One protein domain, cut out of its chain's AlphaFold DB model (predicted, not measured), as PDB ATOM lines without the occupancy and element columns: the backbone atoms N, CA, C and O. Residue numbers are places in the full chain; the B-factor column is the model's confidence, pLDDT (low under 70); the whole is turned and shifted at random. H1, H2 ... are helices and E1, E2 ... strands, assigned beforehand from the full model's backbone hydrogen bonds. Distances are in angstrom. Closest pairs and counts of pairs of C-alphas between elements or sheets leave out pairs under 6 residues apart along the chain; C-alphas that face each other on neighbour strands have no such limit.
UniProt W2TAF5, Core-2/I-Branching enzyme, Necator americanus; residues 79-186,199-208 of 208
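What this domain is: This is residues 79 to 186 and 199 to 208 of the 208 residues of the protein "Core-2/I-Branching enzyme" of Necator americanus (UniProt W2TAF5). A small sheet of three parallel strands has H5 and H4 over one face, and a helical hairpin, H1 and H2, packs on these two helices. The short helix H3 lies far from the other helices, and H6 only grazes the sheet. The printed part has 118 residues, with elements in the order H1 H2 H3 E1 H4 E2 H5 E3 H6, sheet order E1 E2 E3 and a mixed class. It is compact, with a radius of gyration of the C-alphas of 14.9 A and spans of 41 by 40 by 30 A.

Where its parts are: H1, residues 81 to 89, begins at C-alpha 81 (14.512, 23.812, 47.122). H2 is residues 100 to 109, 14.3 A, and H3 117 to 121. E1, 125 to 130, measures 16.1 A; H4, 134 to 144, 15.7 A; E2, 150 to 155, 16.4 A; H5, 161 to 173, 18.8 A. E3 is 177 to 181. H6, 199 to 203, ends at C-alpha 203 (42.303, 35.050, 47.781).

How they stand to each other: E1 and E2 are parallel, with N 126 and O 150 2.8 A apart; E2 and E3 are parallel, with N 153 and O 178 2.8 A apart. E1, H4, E2 and E2, H5, E3 are strand-helix-strand units, parallel neighbours with a helix between, both crossovers right-handed. H4 and H5 make two layers with the sheet, helices on one face, at heights of 10.8 A and 9.0 A. H1 and H2 touch at a shallow tilt of 26 degrees, opposite ways, C-alphas of Ile 87 and Arg 101 closest at 5.5 A. H2 touches H5, about perpendicular at 89 degrees, C-alphas of Cys 102 and Cys 173 closest at 5.3 A. Every O i to N i+4 pair is within hydrogen-bond range in H1, H2, H3, H4 and H6; H5 has 6 of 9.

The domain as a whole: The farthest C-alphas, Asp 117 and Ile 186, are 48.0 A apart. Residues 187 to 198 are not printed; C-alphas 186 and 199 are 14.5 A apart across the cut. Of the links printed whole, none is long. pLDDT is under 70 at residues 91 to 98, 183 to 186 and 199 to 208.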
ATOM      1  N   ASN A  79      10.450  29.411  47.651       82.31
ATOM      2  CA  ASN A  79      10.921  28.049  47.890       82.31
ATOM      3  C   ASN A  79      12.111  27.755  46.973       82.31
ATOM      4  O   ASN A  79      11.945  27.426  45.799       82.31
ATOM      5  N   ASP A  80      13.314  27.872  47.524       83.00
ATOM      6  CA  ASP A  80      14.569  27.663  46.809       83.00
ATOM      7  C   ASP A  80      14.858  26.182  46.518       83.00
ATOM      8  O   ASP A  80      15.576  25.872  45.566       83.00
ATOM      9  N   SER A  81      14.268  25.253  47.281       85.12
ATOM     10  CA  SER A  81      14.512  23.812  47.122       85.12
ATOM     11  C   SER A  81      14.226  23.306  45.708       85.12
ATOM     12  O   SER A  81      15.055  22.593  45.150       85.12
ATOM     13  N   VAL A  82      13.126  23.752  45.088       83.00
ATOM     14  CA  VAL A  82      12.702  23.347  43.733       83.00
ATOM     15  C   VAL A  82      13.806  23.612  42.708       83.00
ATOM     16  O   VAL A  82      14.096  22.792  41.841       83.00
ATOM     17  N   MET A  83      14.457  24.759  42.845       83.50
ATOM     18  CA  MET A  83      15.499  25.229  41.948       83.50
ATOM     19  C   MET A  83      16.824  24.510  42.188       83.50
ATOM     20  O   MET A  83      17.465  24.051  41.244       83.50
ATOM     21  N   VAL A  84      17.229  24.377  43.453       86.12
ATOM     22  CA  VAL A  84      18.455  23.650  43.799       86.12
ATOM     23  C   VAL A  84      18.337  22.182  43.376       86.12
ATOM     24  O   VAL A  84      19.290  21.613  42.844       86.12
ATOM     25  N   ASP A  85      17.166  21.576  43.551       86.56
ATOM     26  CA  ASP A  85      16.909  20.194  43.156       86.56
ATOM     27  C   ASP A  85      16.884  20.040  41.631       86.56
ATOM     28  O   ASP A  85      17.426  19.060  41.122       86.56
ATOM     29  N   ALA A  86      16.355  21.014  40.883       83.38
ATOM     30  CA  ALA A  86      16.442  21.019  39.421       83.38
ATOM     31  C   ALA A  86      17.901  21.024  38.930       83.38
ATOM     32  O   ALA A  86      18.257  20.257  38.033       83.38
ATOM     33  N   ILE A  87      18.773  21.826  39.555       85.06
ATOM     34  CA  ILE A  87      20.206  21.860  39.221       85.06
ATOM     35  C   ILE A  87      20.860  20.511  39.543       85.06
ATOM     36  O   ILE A  87      21.520  19.922  38.687       85.06
ATOM     37  N   LEU A  88      20.659  19.985  40.750       84.81
ATOM     38  CA  LEU A  88      21.332  18.764  41.206       84.81
ATOM     39  C   LEU A  88      20.862  17.499  40.489       84.81
ATOM     40  O   LEU A  88      21.679  16.625  40.192       84.81
ATOM     41  N   ASN A  89      19.565  17.407  40.197       83.56
ATOM     42  CA  ASN A  89      18.964  16.246  39.541       83.56
ATOM     43  C   ASN A  89      19.142  16.266  38.022       83.56
ATOM     44  O   ASN A  89      18.874  15.252  37.368       83.56
ATOM     45  N   SER A  90      19.620  17.379  37.457       73.19
ATOM     46  CA  SER A  90      20.033  17.421  36.061       73.19
ATOM     47  C   SER A  90      21.257  16.509  35.879       73.19
ATOM     48  O   SER A  90      22.398  16.843  36.191       73.19
ATOM     49  N   SER A  91      20.980  15.268  35.474       65.94
ATOM     50  CA  SER A  91      21.969  14.208  35.293       65.94
ATOM     51  C   SER A  91      22.177  13.926  33.813       65.94
ATOM     52  O   SER A  91      21.233  13.865  33.022       65.94
ATOM     53  N   ASP A  92      23.443  13.753  33.447       56.78
ATOM     54  CA  ASP A  92      23.881  13.486  32.082       56.78
ATOM     55  C   ASP A  92      23.604  12.015  31.741       56.78
ATOM     56  O   ASP A  92      24.439  11.127  31.901       56.78
ATOM     57  N   ARG A  93      22.358  11.713  31.362       52.62
ATOM     58  CA  ARG A  93      21.946  10.349  30.985       52.62
ATOM     59  C   ARG A  93      22.269  10.009  29.527       52.62
ATOM     60  O   ARG A  93      22.078   8.876  29.098       52.62
ATOM     61  N   SER A  94      22.738  10.988  28.763       46.22
ATOM     62  CA  SER A  94      23.083  10.876  27.350       46.22
ATOM     63  C   SER A  94      24.509  11.378  27.220       46.22
ATOM     64  O   SER A  94      24.759  12.503  27.622       46.22
ATOM     65  N   GLY A  95      25.442  10.558  26.732       45.28
ATOM     66  CA  GLY A  95      26.877  10.866  26.631       45.28
ATOM     67  C   GLY A  95      27.235  11.992  25.648       45.28
ATOM     68  O   GLY A  95      28.154  11.841  24.848       45.28
ATOM     69  N   TYR A  96      26.498  13.101  25.680       48.03
ATOM     70  CA  TYR A  96      26.758  14.341  24.973       48.03
ATOM     71  C   TYR A  96      27.635  15.242  25.839       48.03
ATOM     72  O   TYR A  96      27.316  15.531  26.985       48.03
ATOM     73  N   VAL A  97      28.724  15.731  25.252       46.75
ATOM     74  CA  VAL A  97      29.688  16.636  25.886       46.75
ATOM     75  C   VAL A  97      29.037  18.006  26.110       46.75
ATOM     76  O   VAL A  97      29.099  18.891  25.262       46.75
ATOM     77  N   GLY A  98      28.347  18.178  27.233       56.84
ATOM     78  CA  GLY A  98      27.832  19.472  27.666       56.84
ATOM     79  C   GLY A  98      27.160  19.351  29.022       56.84
ATOM     80  O   GLY A  98      26.071  18.786  29.097       56.84
ATOM     81  N   ASN A  99      27.797  19.909  30.058       74.62
ATOM     82  CA  ASN A  99      27.344  19.842  31.447       74.62
ATOM     83  C   ASN A  99      25.885  20.331  31.545       74.62
ATOM     84  O   ASN A  99      25.599  21.527  31.443       74.62
ATOM     85  N   LEU A 100      24.944  19.391  31.698       78.81
ATOM     86  CA  LEU A 100      23.511  19.680  31.764       78.81
ATOM     87  C   LEU A 100      23.188  20.656  32.906       78.81
ATOM     88  O   LEU A 100      22.300  21.487  32.741       78.81
ATOM     89  N   ARG A 101      23.971  20.640  33.993       82.62
ATOM     90  CA  ARG A 101      23.837  21.580  35.115       82.62
ATOM     91  C   ARG A 101      24.133  23.010  34.695       82.62
ATOM     92  O   ARG A 101      23.394  23.906  35.086       82.62
ATOM     93  N   CYS A 102      25.138  23.224  33.846       84.06
ATOM     94  CA  CYS A 102      25.432  24.549  33.303       84.06
ATOM     95  C   CYS A 102      24.271  25.092  32.481       84.06
ATOM     96  O   CYS A 102      23.883  26.239  32.673       84.06
ATOM     97  N   ARG A 103      23.658  24.255  31.634       82.88
ATOM     98  CA  ARG A 103      22.455  24.655  30.890       82.88
ATOM     99  C   ARG A 103      21.293  24.981  31.825       82.88
ATOM    100  O   ARG A 103      20.608  25.971  31.602       82.88
ATOM    101  N   THR A 104      21.088  24.189  32.877       84.50
ATOM    102  CA  THR A 104      20.051  24.458  33.883       84.50
ATOM    103  C   THR A 104      20.292  25.795  34.586       84.50
ATOM    104  O   THR A 104      19.376  26.606  34.674       84.50
ATOM    105  N   ILE A 105      21.525  26.070  35.025       85.56
ATOM    106  CA  ILE A 105      21.892  27.349  35.650       85.56
ATOM    107  C   ILE A 105      21.680  28.509  34.667       85.56
ATOM    108  O   ILE A 105      21.050  29.498  35.024       85.56
ATOM    109  N   GLN A 106      22.144  28.379  33.420       83.44
ATOM    110  CA  GLN A 106      21.970  29.395  32.375       83.44
ATOM    111  C   GLN A 106      20.503  29.745  32.135       83.44
ATOM    112  O   GLN A 106      20.175  30.922  32.035       83.44
ATOM    113  N   ARG A 107      19.623  28.741  32.071       81.25
ATOM    114  CA  ARG A 107      18.185  28.943  31.843       81.25
ATOM    115  C   ARG A 107      17.494  29.601  33.027       81.25
ATOM    116  O   ARG A 107      16.706  30.514  32.842       81.25
ATOM    117  N   LEU A 108      17.797  29.148  34.243       82.00
ATOM    118  CA  LEU A 108      17.125  29.648  35.442       82.00
ATOM    119  C   LEU A 108      17.551  31.062  35.827       82.00
ATOM    120  O   LEU A 108      16.760  31.790  36.420       82.00
ATOM    121  N   PHE A 109      18.793  31.436  35.521       83.56
ATOM    122  CA  PHE A 109      19.377  32.673  36.023       83.56
ATOM    123  C   PHE A 109      19.734  33.685  34.943       83.56
ATOM    124  O   PHE A 109      19.841  34.853  35.277       83.56
ATOM    125  N   GLY A 110      19.873  33.284  33.678       73.94
ATOM    126  CA  GLY A 110      20.101  34.206  32.564       73.94
ATOM    127  C   GLY A 110      21.406  34.989  32.698       73.94
ATOM    128  O   GLY A 110      21.438  36.080  33.255       73.94
ATOM    129  N   PHE A 111      22.509  34.451  32.176       76.38
ATOM    130  CA  PHE A 111      23.773  35.194  32.119       76.38
ATOM    131  C   PHE A 111      23.895  35.835  30.740       76.38
ATOM    132  O   PHE A 111      24.116  35.153  29.737       76.38
ATOM    133  N   PHE A 112      23.657  37.144  30.697       74.44
ATOM    134  CA  PHE A 112      23.578  37.919  29.465       74.44
ATOM    135  C   PHE A 112      24.969  38.188  28.867       74.44
ATOM    136  O   PHE A 112      25.964  38.225  29.596       74.44
ATOM    137  N   PRO A 113      25.067  38.355  27.536       78.88
ATOM    138  CA  PRO A 113      26.289  38.836  26.908       78.88
ATOM    139  C   PRO A 113      26.531  40.316  27.243       78.88
ATOM    140  O   PRO A 113      25.592  41.042  27.566       78.88
ATOM    141  N   THR A 114      27.778  40.769  27.093       80.56
ATOM    142  CA  THR A 114      28.144  42.185  27.219       80.56
ATOM    143  C   THR A 114      27.314  43.035  26.254       80.56
ATOM    144  O   THR A 114      27.202  42.689  25.076       80.56
ATOM    145  N   LEU A 115      26.731  44.132  26.744       80.75
ATOM    146  CA  LEU A 115      25.731  44.904  26.000       80.75
ATOM    147  C   LEU A 115      26.318  46.112  25.260       80.75
ATOM    148  O   LEU A 115      25.677  46.622  24.342       80.75
ATOM    149  N   SER A 116      27.526  46.556  25.621       89.31
ATOM    150  CA  SER A 116      28.164  47.742  25.041       89.31
ATOM    151  C   SER A 116      29.691  47.632  24.951       89.31
ATOM    152  O   SER A 116      30.325  46.851  25.666       89.31
ATOM    153  N   ASP A 117      30.287  48.423  24.055       93.12
ATOM    154  CA  ASP A 117      31.745  48.518  23.931       93.12
ATOM    155  C   ASP A 117      32.348  49.206  25.168       93.12
ATOM    156  O   ASP A 117      33.389  48.779  25.661       93.12
ATOM    157  N   GLU A 118      31.647  50.191  25.741       93.12
ATOM    158  CA  GLU A 118      32.052  50.886  26.964       93.12
ATOM    159  C   GLU A 118      32.175  49.930  28.160       93.12
ATOM    160  O   GLU A 118      33.152  49.989  28.905       93.12
ATOM    161  N   GLU A 119      31.212  49.020  28.345       92.12
ATOM    162  CA  GLU A 119      31.272  48.004  29.403       92.12
ATOM    163  C   GLU A 119      32.377  46.975  29.161       92.12
ATOM    164  O   GLU A 119      32.979  46.485  30.118       92.12
ATOM    165  N   ARG A 120      32.643  46.625  27.895       91.38
ATOM    166  CA  ARG A 120      33.722  45.697  27.529       91.38
ATOM    167  C   ARG A 120      35.093  46.282  27.855       91.38
ATOM    168  O   ARG A 120      35.967  45.554  28.324       91.38
ATOM    169  N   ASP A 121      35.258  47.580  27.631       94.25
ATOM    170  CA  ASP A 121      36.512  48.298  27.853       94.25
ATOM    171  C   ASP A 121      36.722  48.672  29.335       94.25
ATOM    172  O   ASP A 121      37.812  49.107  29.718       94.25
ATOM    173  N   PHE A 122      35.711  48.458  30.188       92.94
ATOM    174  CA  PHE A 122      35.761  48.742  31.624       92.94
ATOM    175  C   PHE A 122      35.399  47.528  32.501       92.94
ATOM    176  O   PHE A 122      34.342  47.492  33.139       92.94
ATOM    177  N   PRO A 123      36.271  46.509  32.565       91.81
ATOM    178  CA  PRO A 123      35.986  45.290  33.306       91.81
ATOM    179  C   PRO A 123      36.134  45.457  34.828       91.81
ATOM    180  O   PRO A 123      37.090  46.059  35.321       91.81
ATOM    181  N   PHE A 124      35.228  44.833  35.586       92.06
ATOM    182  CA  PHE A 124      35.262  44.783  37.051       92.06
ATOM    183  C   PHE A 124      35.771  43.448  37.598       92.06
ATOM    184  O   PHE A 124      35.720  42.415  36.933       92.06
ATOM    185  N   ALA A 125      36.203  43.460  38.862       93.19
ATOM    186  CA  ALA A 125      36.488  42.257  39.634       93.19
ATOM    187  C   ALA A 125      35.666  42.249  40.932       93.19
ATOM    188  O   ALA A 125      35.703  43.211  41.700       93.19
ATOM    189  N   TYR A 126      34.953  41.153  41.188       93.88
ATOM    190  CA  TYR A 126      34.120  40.959  42.376       93.88
ATOM    191  C   TYR A 126      34.687  39.857  43.264       93.88
ATOM    192  O   TYR A 126      35.018  38.770  42.795       93.88
ATOM    193  N   ALA A 127      34.730  40.121  44.567       92.06
ATOM    194  CA  ALA A 127      35.065  39.148  45.599       92.06
ATOM    195  C   ALA A 127      33.834  38.905  46.480       92.06
ATOM    196  O   ALA A 127      33.289  39.843  47.060       92.06
ATOM    197  N   MET A 128      33.386  37.654  46.573       92.25
ATOM    198  CA  MET A 128      32.186  37.262  47.309       92.25
ATOM    199  C   MET A 128      32.528  36.195  48.341       92.25
ATOM    200  O   MET A 128      33.098  35.162  48.000       92.25
ATOM    201  N   LEU A 129      32.157  36.433  49.598       92.12
ATOM    202  CA  LEU A 129      32.186  35.426  50.656       92.12
ATOM    203  C   LEU A 129      30.764  34.916  50.874       92.12
ATOM    204  O   LEU A 129      29.880  35.684  51.247       92.12
ATOM    205  N   VAL A 130      30.544  33.627  50.630       94.56
ATOM    206  CA  VAL A 130      29.218  33.004  50.667       94.56
ATOM    207  C   VAL A 130      29.233  31.775  51.566       94.56
ATOM    208  O   VAL A 130      30.234  31.063  51.646       94.56
ATOM    209  N   ASN A 131      28.122  31.507  52.255       92.12
ATOM    210  CA  ASN A 131      28.059  30.376  53.179       92.12
ATOM    211  C   ASN A 131      26.744  29.580  53.190       92.12
ATOM    212  O   ASN A 131      26.751  28.440  53.661       92.12
ATOM    213  N   LYS A 132      25.642  30.142  52.689       89.69
ATOM    214  CA  LYS A 132      24.310  29.518  52.660       89.69
ATOM    215  C   LYS A 132      23.464  30.074  51.511       89.69
ATOM    216  O   LYS A 132      23.871  31.038  50.868       89.69
ATOM    217  N   ASP A 133      22.294  29.471  51.299       90.38
ATOM    218  CA  ASP A 133      21.230  29.941  50.399       90.38
ATOM    219  C   ASP A 133      21.680  30.091  48.932       90.38
ATOM    220  O   ASP A 133      21.908  31.184  48.414       90.38
ATOM    221  N   VAL A 134      21.783  28.958  48.228       91.75
ATOM    222  CA  VAL A 134      22.234  28.888  46.821       91.75
ATOM    223  C   VAL A 134      21.448  29.838  45.913       91.75
ATOM    224  O   VAL A 134      22.039  30.512  45.071       91.75
ATOM    225  N   ALA A 135      20.128  29.917  46.087       89.50
ATOM    226  CA  ALA A 135      19.285  30.797  45.284       89.50
ATOM    227  C   ALA A 135      19.666  32.266  45.423       89.50
ATOM    228  O   ALA A 135      19.703  32.972  44.422       89.50
ATOM    229  N   GLN A 136      20.003  32.719  46.629       91.19
ATOM    230  CA  GLN A 136      20.426  34.098  46.834       91.19
ATOM    231  C   GLN A 136      21.722  34.392  46.079       91.19
ATOM    232  O   GLN A 136      21.816  35.414  45.405       91.19
ATOM    233  N   VAL A 137      22.701  33.487  46.157       94.06
ATOM    234  CA  VAL A 137      23.989  33.653  45.470       94.06
ATOM    235  C   VAL A 137      23.797  33.699  43.958       94.06
ATOM    236  O   VAL A 137      24.350  34.572  43.297       94.06
ATOM    237  N   LEU A 138      22.992  32.790  43.407       92.31
ATOM    238  CA  LEU A 138      22.755  32.721  41.968       92.31
ATOM    239  C   LEU A 138      21.906  33.891  41.450       92.31
ATOM    240  O   LEU A 138      22.205  34.397  40.374       92.31
ATOM    241  N   MET A 139      20.914  34.364  42.217       90.56
ATOM    242  CA  MET A 139      20.148  35.579  41.891       90.56
ATOM    243  C   MET A 139      21.007  36.845  41.968       90.56
ATOM    244  O   MET A 139      20.859  37.751  41.155       90.56
ATOM    245  N   LEU A 140      21.907  36.935  42.952       93.69
ATOM    246  CA  LEU A 140      22.855  38.044  43.017       93.69
ATOM    247  C   LEU A 140      23.774  38.011  41.800       93.69
ATOM    248  O   LEU A 140      23.947  39.029  41.136       93.69
ATOM    249  N   LEU A 141      24.335  36.840  41.503       93.75
ATOM    250  CA  LEU A 141      25.232  36.661  40.377       93.75
ATOM    251  C   LEU A 141      24.525  36.995  39.062       93.75
ATOM    252  O   LEU A 141      25.094  37.743  38.282       93.75
ATOM    253  N   SER A 142      23.287  36.550  38.829       91.44
ATOM    254  CA  SER A 142      22.556  36.910  37.606       91.44
ATOM    255  C   SER A 142      22.332  38.407  37.440       91.44
ATOM    256  O   SER A 142      22.354  38.901  36.318       91.44
ATOM    257  N   ALA A 143      22.148  39.139  38.539       91.38
ATOM    258  CA  ALA A 143      21.945  40.580  38.491       91.38
ATOM    259  C   ALA A 143      23.218  41.364  38.124       91.38
ATOM    260  O   ALA A 143      23.111  42.466  37.591       91.38
ATOM    261  N   ILE A 144      24.410  40.829  38.424       92.31
ATOM    262  CA  ILE A 144      25.691  41.548  38.254       92.31
ATOM    263  C   ILE A 144      26.653  40.892  37.257       92.31
ATOM    264  O   ILE A 144      27.718  41.445  36.974       92.31
ATOM    265  N   PHE A 145      26.332  39.696  36.763       92.06
ATOM    266  CA  PHE A 145      27.210  38.946  35.880       92.06
ATOM    267  C   PHE A 145      27.354  39.663  34.543       92.06
ATOM    268  O   PHE A 145      26.372  39.947  33.864       92.06
ATOM    269  N   GLN A 146      28.604  39.886  34.151       91.44
ATOM    270  CA  GLN A 146      28.963  40.286  32.800       91.44
ATOM    271  C   GLN A 146      30.173  39.463  32.343       91.44
ATOM    272  O   GLN A 146      31.060  39.207  33.167       91.44
ATOM    273  N   PRO A 147      30.253  39.051  31.063       90.81
ATOM    274  CA  PRO A 147      31.315  38.165  30.579       90.81
ATOM    275  C   PRO A 147      32.741  38.706  30.754       90.81
ATOM    276  O   PRO A 147      33.668  37.924  30.943       90.81
ATOM    277  N   GLN A 148      32.924  40.028  30.691       90.81
ATOM    278  CA  GLN A 148      34.222  40.690  30.860       90.81
ATOM    279  C   GLN A 148      34.635  40.877  32.327       90.81
ATOM    280  O   GLN A 148      35.801  41.159  32.609       90.81
ATOM    281  N   ASN A 149      33.693  40.736  33.266       92.94
ATOM    282  CA  ASN A 149      33.971  40.860  34.693       92.94
ATOM    283  C   ASN A 149      34.571  39.561  35.234       92.94
ATOM    284  O   ASN A 149      34.228  38.471  34.778       92.94
ATOM    285  N   GLN A 150      35.417  39.671  36.255       92.38
ATOM    286  CA  GLN A 150      35.990  38.535  36.974       92.38
ATOM    287  C   GLN A 150      35.289  38.339  38.318       92.38
ATOM    288  O   GLN A 150      35.054  39.302  39.051       92.38
ATOM    289  N   PHE A 151      34.986  37.093  38.672       93.69
ATOM    290  CA  PHE A 151      34.309  36.746  39.919       93.69
ATOM    291  C   PHE A 151      35.131  35.754  40.730       93.69
ATOM    292  O   PHE A 151      35.523  34.692  40.257       93.69
ATOM    293  N   CYS A 152      35.337  36.093  41.992       93.81
ATOM    294  CA  CYS A 152      36.081  35.320  42.966       93.81
ATOM    295  C   CYS A 152      35.143  34.966  44.121       93.81
ATOM    296  O   CYS A 152      34.702  35.848  44.857       93.81
ATOM    297  N   ILE A 153      34.803  33.687  44.270       93.62
ATOM    298  CA  ILE A 153      33.818  33.216  45.247       93.62
ATOM    299  C   ILE A 153      34.509  32.338  46.289       93.62
ATOM    300  O   ILE A 153      34.907  31.203  46.016       93.62
ATOM    301  N   ALA A 154      34.605  32.856  47.508       91.81
ATOM    302  CA  ALA A 154      35.010  32.105  48.682       91.81
ATOM    303  C   ALA A 154      33.786  31.459  49.333       91.81
ATOM    304  O   ALA A 154      32.852  32.151  49.740       91.81
ATOM    305  N   VAL A 155      33.804  30.137  49.469       92.69
ATOM    306  CA  VAL A 155      32.789  29.381  50.208       92.69
ATOM    307  C   VAL A 155      33.300  29.083  51.614       92.69
ATOM    308  O   VAL A 155      34.368  28.485  51.755       92.69
ATOM    309  N   ASP A 156      32.531  29.444  52.643       90.06
ATOM    310  CA  ASP A 156      32.845  29.126  54.043       90.06
ATOM    311  C   ASP A 156      33.065  27.609  54.227       90.06
ATOM    312  O   ASP A 156      32.335  26.759  53.700       90.06
ATOM    313  N   GLY A 157      34.087  27.241  55.000       87.38
ATOM    314  CA  GLY A 157      34.408  25.847  55.305       87.38
ATOM    315  C   GLY A 157      33.260  25.076  55.969       87.38
ATOM    316  O   GLY A 157      33.153  23.861  55.777       87.38
ATOM    317  N   LYS A 158      32.381  25.777  56.696       88.81
ATOM    318  CA  LYS A 158      31.196  25.243  57.385       88.81
ATOM    319  C   LYS A 158      30.014  24.976  56.462       88.81
ATOM    320  O   LYS A 158      29.080  24.300  56.891       88.81
ATOM    321  N   SER A 159      30.026  25.492  55.234       91.88
ATOM    322  CA  SER A 159      28.924  25.289  54.297       91.88
ATOM    323  C   SER A 159      28.708  23.813  54.007       91.88
ATOM    324  O   SER A 159      29.662  23.032  53.849       91.88
ATOM    325  N   ASP A 160      27.433  23.444  53.906       91.94
ATOM    326  CA  ASP A 160      27.032  22.075  53.647       91.94
ATOM    327  C   ASP A 160      27.511  21.594  52.264       91.94
ATOM    328  O   ASP A 160      27.919  22.359  51.380       91.94
ATOM    329  N   LYS A 161      27.503  20.271  52.081       90.50
ATOM    330  CA  LYS A 161      28.011  19.645  50.854       90.50
ATOM    331  C   LYS A 161      27.166  19.993  49.628       90.50
ATOM    332  O   LYS A 161      27.734  20.093  48.543       90.50
ATOM    333  N   LYS A 162      25.849  20.167  49.793       89.69
ATOM    334  CA  LYS A 162      24.912  20.513  48.715       89.69
ATOM    335  C   LYS A 162      25.233  21.917  48.202       89.69
ATOM    336  O   LYS A 162      25.414  22.092  47.002       89.69
ATOM    337  N   PHE A 163      25.400  22.873  49.114       92.56
ATOM    338  CA  PHE A 163      25.800  24.243  48.809       92.56
ATOM    339  C   PHE A 163      27.142  24.292  48.075       92.56
ATOM    340  O   PHE A 163      27.214  24.821  46.968       92.56
ATOM    341  N   TRP A 164      28.190  23.677  48.641       92.06
ATOM    342  CA  TRP A 164      29.509  23.626  47.999       92.06
ATOM    343  C   TRP A 164      29.431  23.039  46.588       92.06
ATOM    344  O   TRP A 164      30.005  23.608  45.664       92.06
ATOM    345  N   HIS A 165      28.705  21.930  46.418       89.44
ATOM    346  CA  HIS A 165      28.595  21.272  45.125       89.44
ATOM    347  C   HIS A 165      27.993  22.208  44.073       89.44
ATOM    348  O   HIS A 165      28.629  22.416  43.042       89.44
ATOM    349  N   VAL A 166      26.851  22.846  44.352       89.69
ATOM    350  CA  VAL A 166      26.206  23.743  43.378       89.69
ATOM    351  C   VAL A 166      27.055  24.977  43.076       89.69
ATOM    352  O   VAL A 166      27.209  25.328  41.910       89.69
ATOM    353  N   ILE A 167      27.652  25.618  44.086       93.19
ATOM    354  CA  ILE A 167      28.494  26.799  43.846       93.19
ATOM    355  C   ILE A 167      29.757  26.425  43.060       93.19
ATOM    356  O   ILE A 167      30.154  27.164  42.166       93.19
ATOM    357  N   SER A 168      30.361  25.260  43.319       89.88
ATOM    358  CA  SER A 168      31.543  24.802  42.574       89.88
ATOM    359  C   SER A 168      31.260  24.494  41.099       89.88
ATOM    360  O   SER A 168      32.149  24.670  40.268       89.88
ATOM    361  N   GLU A 169      30.026  24.110  40.745       88.00
ATOM    362  CA  GLU A 169      29.629  23.907  39.344       88.00
ATOM    363  C   GLU A 169      29.727  25.209  38.535       88.00
ATOM    364  O   GLU A 169      30.062  25.152  37.354       88.00
ATOM    365  N   LEU A 170      29.543  26.387  39.151       88.81
ATOM    366  CA  LEU A 170      29.656  27.678  38.455       88.81
ATOM    367  C   LEU A 170      31.018  27.871  37.791       88.81
ATOM    368  O   LEU A 170      31.070  28.303  36.642       88.81
ATOM    369  N   ALA A 171      32.102  27.492  38.474       88.62
ATOM    370  CA  ALA A 171      33.457  27.574  37.926       88.62
ATOM    371  C   ALA A 171      33.672  26.629  36.731       88.62
ATOM    372  O   ALA A 171      34.553  26.856  35.907       88.62
ATOM    373  N   THR A 172      32.870  25.564  36.611       84.69
ATOM    374  CA  THR A 172      32.908  24.673  35.438       84.69
ATOM    375  C   THR A 172      32.129  25.239  34.254       84.69
ATOM    376  O   THR A 172      32.430  24.917  33.106       84.69
ATOM    377  N   CYS A 173      31.129  26.076  34.532       85.94
ATOM    378  CA  CYS A 173      30.244  26.654  33.528       85.94
ATOM    379  C   CYS A 173      30.788  27.958  32.944       85.94
ATOM    380  O   CYS A 173      30.545  28.246  31.773       85.94
ATOM    381  N   TYR A 174      31.507  28.737  33.756       87.50
ATOM    382  CA  TYR A 174      31.935  30.087  33.417       87.50
ATOM    383  C   TYR A 174      33.420  30.268  33.726       87.50
ATOM    384  O   TYR A 174      33.809  30.221  34.894       87.50
ATOM    385  N   PRO A 175      34.263  30.504  32.708       88.94
ATOM    386  CA  PRO A 175      35.709  30.603  32.897       88.94
ATOM    387  C   PRO A 175      36.137  31.850  33.688       88.94
ATOM    388  O   PRO A 175      37.224  31.865  34.253       88.94
ATOM    389  N   ASN A 176      35.290  32.882  33.748       90.81
ATOM    390  CA  ASN A 176      35.509  34.115  34.510       90.81
ATOM    391  C   ASN A 176      35.036  34.021  35.975       90.81
ATOM    392  O   ASN A 176      35.027  35.024  36.690       90.81
ATOM    393  N   ILE A 177      34.624  32.831  36.432       92.38
ATOM    394  CA  ILE A 177      34.251  32.563  37.823       92.38
ATOM    395  C   ILE A 177      35.239  31.573  38.431       92.38
ATOM    396  O   ILE A 177      35.382  30.440  37.979       92.38
ATOM    397  N   GLN A 178      35.872  31.980  39.525       92.31
ATOM    398  CA  GLN A 178      36.760  31.144  40.317       92.31
ATOM    399  C   GLN A 178      36.127  30.899  41.683       92.31
ATOM    400  O   GLN A 178      35.661  31.827  42.343       92.31
ATOM    401  N   VAL A 179      36.101  29.637  42.109       92.12
ATOM    402  CA  VAL A 179      35.468  29.213  43.362       92.12
ATOM    403  C   VAL A 179      36.481  28.446  44.197       92.12
ATOM    404  O   VAL A 179      37.133  27.527  43.704       92.12
ATOM    405  N   PHE A 180      36.578  28.766  45.484       89.38
ATOM    406  CA  PHE A 180      37.408  28.023  46.428       89.38
ATOM    407  C   PHE A 180      36.703  27.859  47.768       89.38
ATOM    408  O   PHE A 180      35.887  28.684  48.175       89.38
ATOM    409  N   LYS A 181      37.034  26.772  48.470       87.06
ATOM    410  CA  LYS A 181      36.539  26.518  49.823       87.06
ATOM    411  C   LYS A 181      37.554  26.990  50.857       87.06
ATOM    412  O   LYS A 181      38.741  26.629  50.804       87.06
ATOM    413  N   GLU A 182      37.090  27.772  51.820       78.62
ATOM    414  CA  GLU A 182      37.849  28.075  53.022       78.62
ATOM    415  C   GLU A 182      38.049  26.776  53.816       78.62
ATOM    416  O   GLU A 182      37.133  25.972  53.985       78.62
ATOM    417  N   VAL A 183      39.283  26.509  54.239       65.19
ATOM    418  CA  VAL A 183      39.574  25.324  55.056       65.19
ATOM    419  C   VAL A 183      39.521  25.793  56.495       65.19
ATOM    420  O   VAL A 183      40.206  26.747  56.843       65.19
ATOM    421  N   GLN A 184      38.711  25.133  57.317       56.06
ATOM    422  CA  GLN A 184      38.791  25.335  58.755       56.06
ATOM    423  C   GLN A 184      40.118  24.792  59.268       56.06
ATOM    424  O   GLN A 184      40.358  23.585  59.218       56.06
ATOM    425  N   GLU A 185      40.946  25.669  59.817       50.47
ATOM    426  CA  GLU A 185      41.918  25.249  60.815       50.47
ATOM    427  C   GLU A 185      41.130  24.813  62.054       50.47
ATOM    428  O   GLU A 185      40.337  25.569  62.621       50.47
ATOM    429  N   ILE A 186      41.269  23.540  62.425       42.78
ATOM    430  CA  ILE A 186      40.667  22.998  63.641       42.78
ATOM    431  C   ILE A 186      41.344  23.722  64.803       42.78
ATOM    432  O   ILE A 186      42.498  23.447  65.118       42.78
ATOM    433  N   VAL A 199      45.059  32.671  54.547       44.03
ATOM    434  CA  VAL A 199      43.862  33.330  53.993       44.03
ATOM    435  C   VAL A 199      44.259  34.219  52.807       44.03
ATOM    436  O   VAL A 199      43.636  34.157  51.748       44.03
ATOM    437  N   ASN A 200      45.372  34.954  52.926       43.75
ATOM    438  CA  ASN A 200      45.907  35.797  51.848       43.75
ATOM    439  C   ASN A 200      46.408  34.994  50.631       43.75
ATOM    440  O   ASN A 200      46.374  35.499  49.513       43.75
ATOM    441  N   THR A 201      46.837  33.741  50.808       49.66
ATOM    442  CA  THR A 201      47.287  32.880  49.698       49.66
ATOM    443  C   THR A 201      46.134  32.304  48.881       49.66
ATOM    444  O   THR A 201      46.333  32.037  47.700       49.66
ATOM    445  N   LYS A 202      44.935  32.140  49.461       51.91
ATOM    446  CA  LYS A 202      43.753  31.638  48.739       51.91
ATOM    447  C   LYS A 202      43.026  32.722  47.956       51.91
ATOM    448  O   LYS A 202      42.759  32.516  46.780       51.91
ATOM    449  N   TRP A 203      42.796  33.896  48.549       52.25
ATOM    450  CA  TRP A 203      42.303  35.050  47.781       52.25
ATOM    451  C   TRP A 203      43.306  35.469  46.696       52.25
ATOM    452  O   TRP A 203      42.900  35.874  45.613       52.25
ATOM    453  N   GLY A 204      44.610  35.271  46.929       54.75
ATOM    454  CA  GLY A 204      45.657  35.447  45.916       54.75
ATOM    455  C   GLY A 204      45.612  34.458  44.739       54.75
ATOM    456  O   GLY A 204      46.374  34.623  43.786       54.75
ATOM    457  N   GLN A 205      44.745  33.434  44.775       57.88
ATOM    458  CA  GLN A 205      44.485  32.565  43.620       57.88
ATOM    459  C   GLN A 205      43.503  33.187  42.630       57.88
ATOM    460  O   GLN A 205      43.533  32.797  41.466       57.88
ATOM    461  N   CYS A 206      42.712  34.177  43.058       62.72
ATOM    462  CA  CYS A 206      41.843  34.946  42.179       62.72
ATOM    463  C   CYS A 206      42.672  35.891  41.315       62.72
ATOM    464  O   CYS A 206      42.894  37.051  41.662       62.72
ATOM    465  N   ARG A 207      43.193  35.353  40.211       57.00
ATOM    466  CA  ARG A 207      43.923  36.131  39.211       57.00
ATOM    467  C   ARG A 207      42.972  36.599  38.120       57.00
ATOM    468  O   ARG A 207      42.137  35.817  37.666       57.00
ATOM    469  N   TYR A 208      43.145  37.865  37.759       51.47
ATOM    470  CA  TYR A 208      42.583  38.503  36.577       51.47
ATOM    471  C   TYR A 208      43.289  37.997  35.313       51.47
ATOM    472  O   TYR A 208      44.523  37.774  35.397       51.47
TER     473      TYR A 208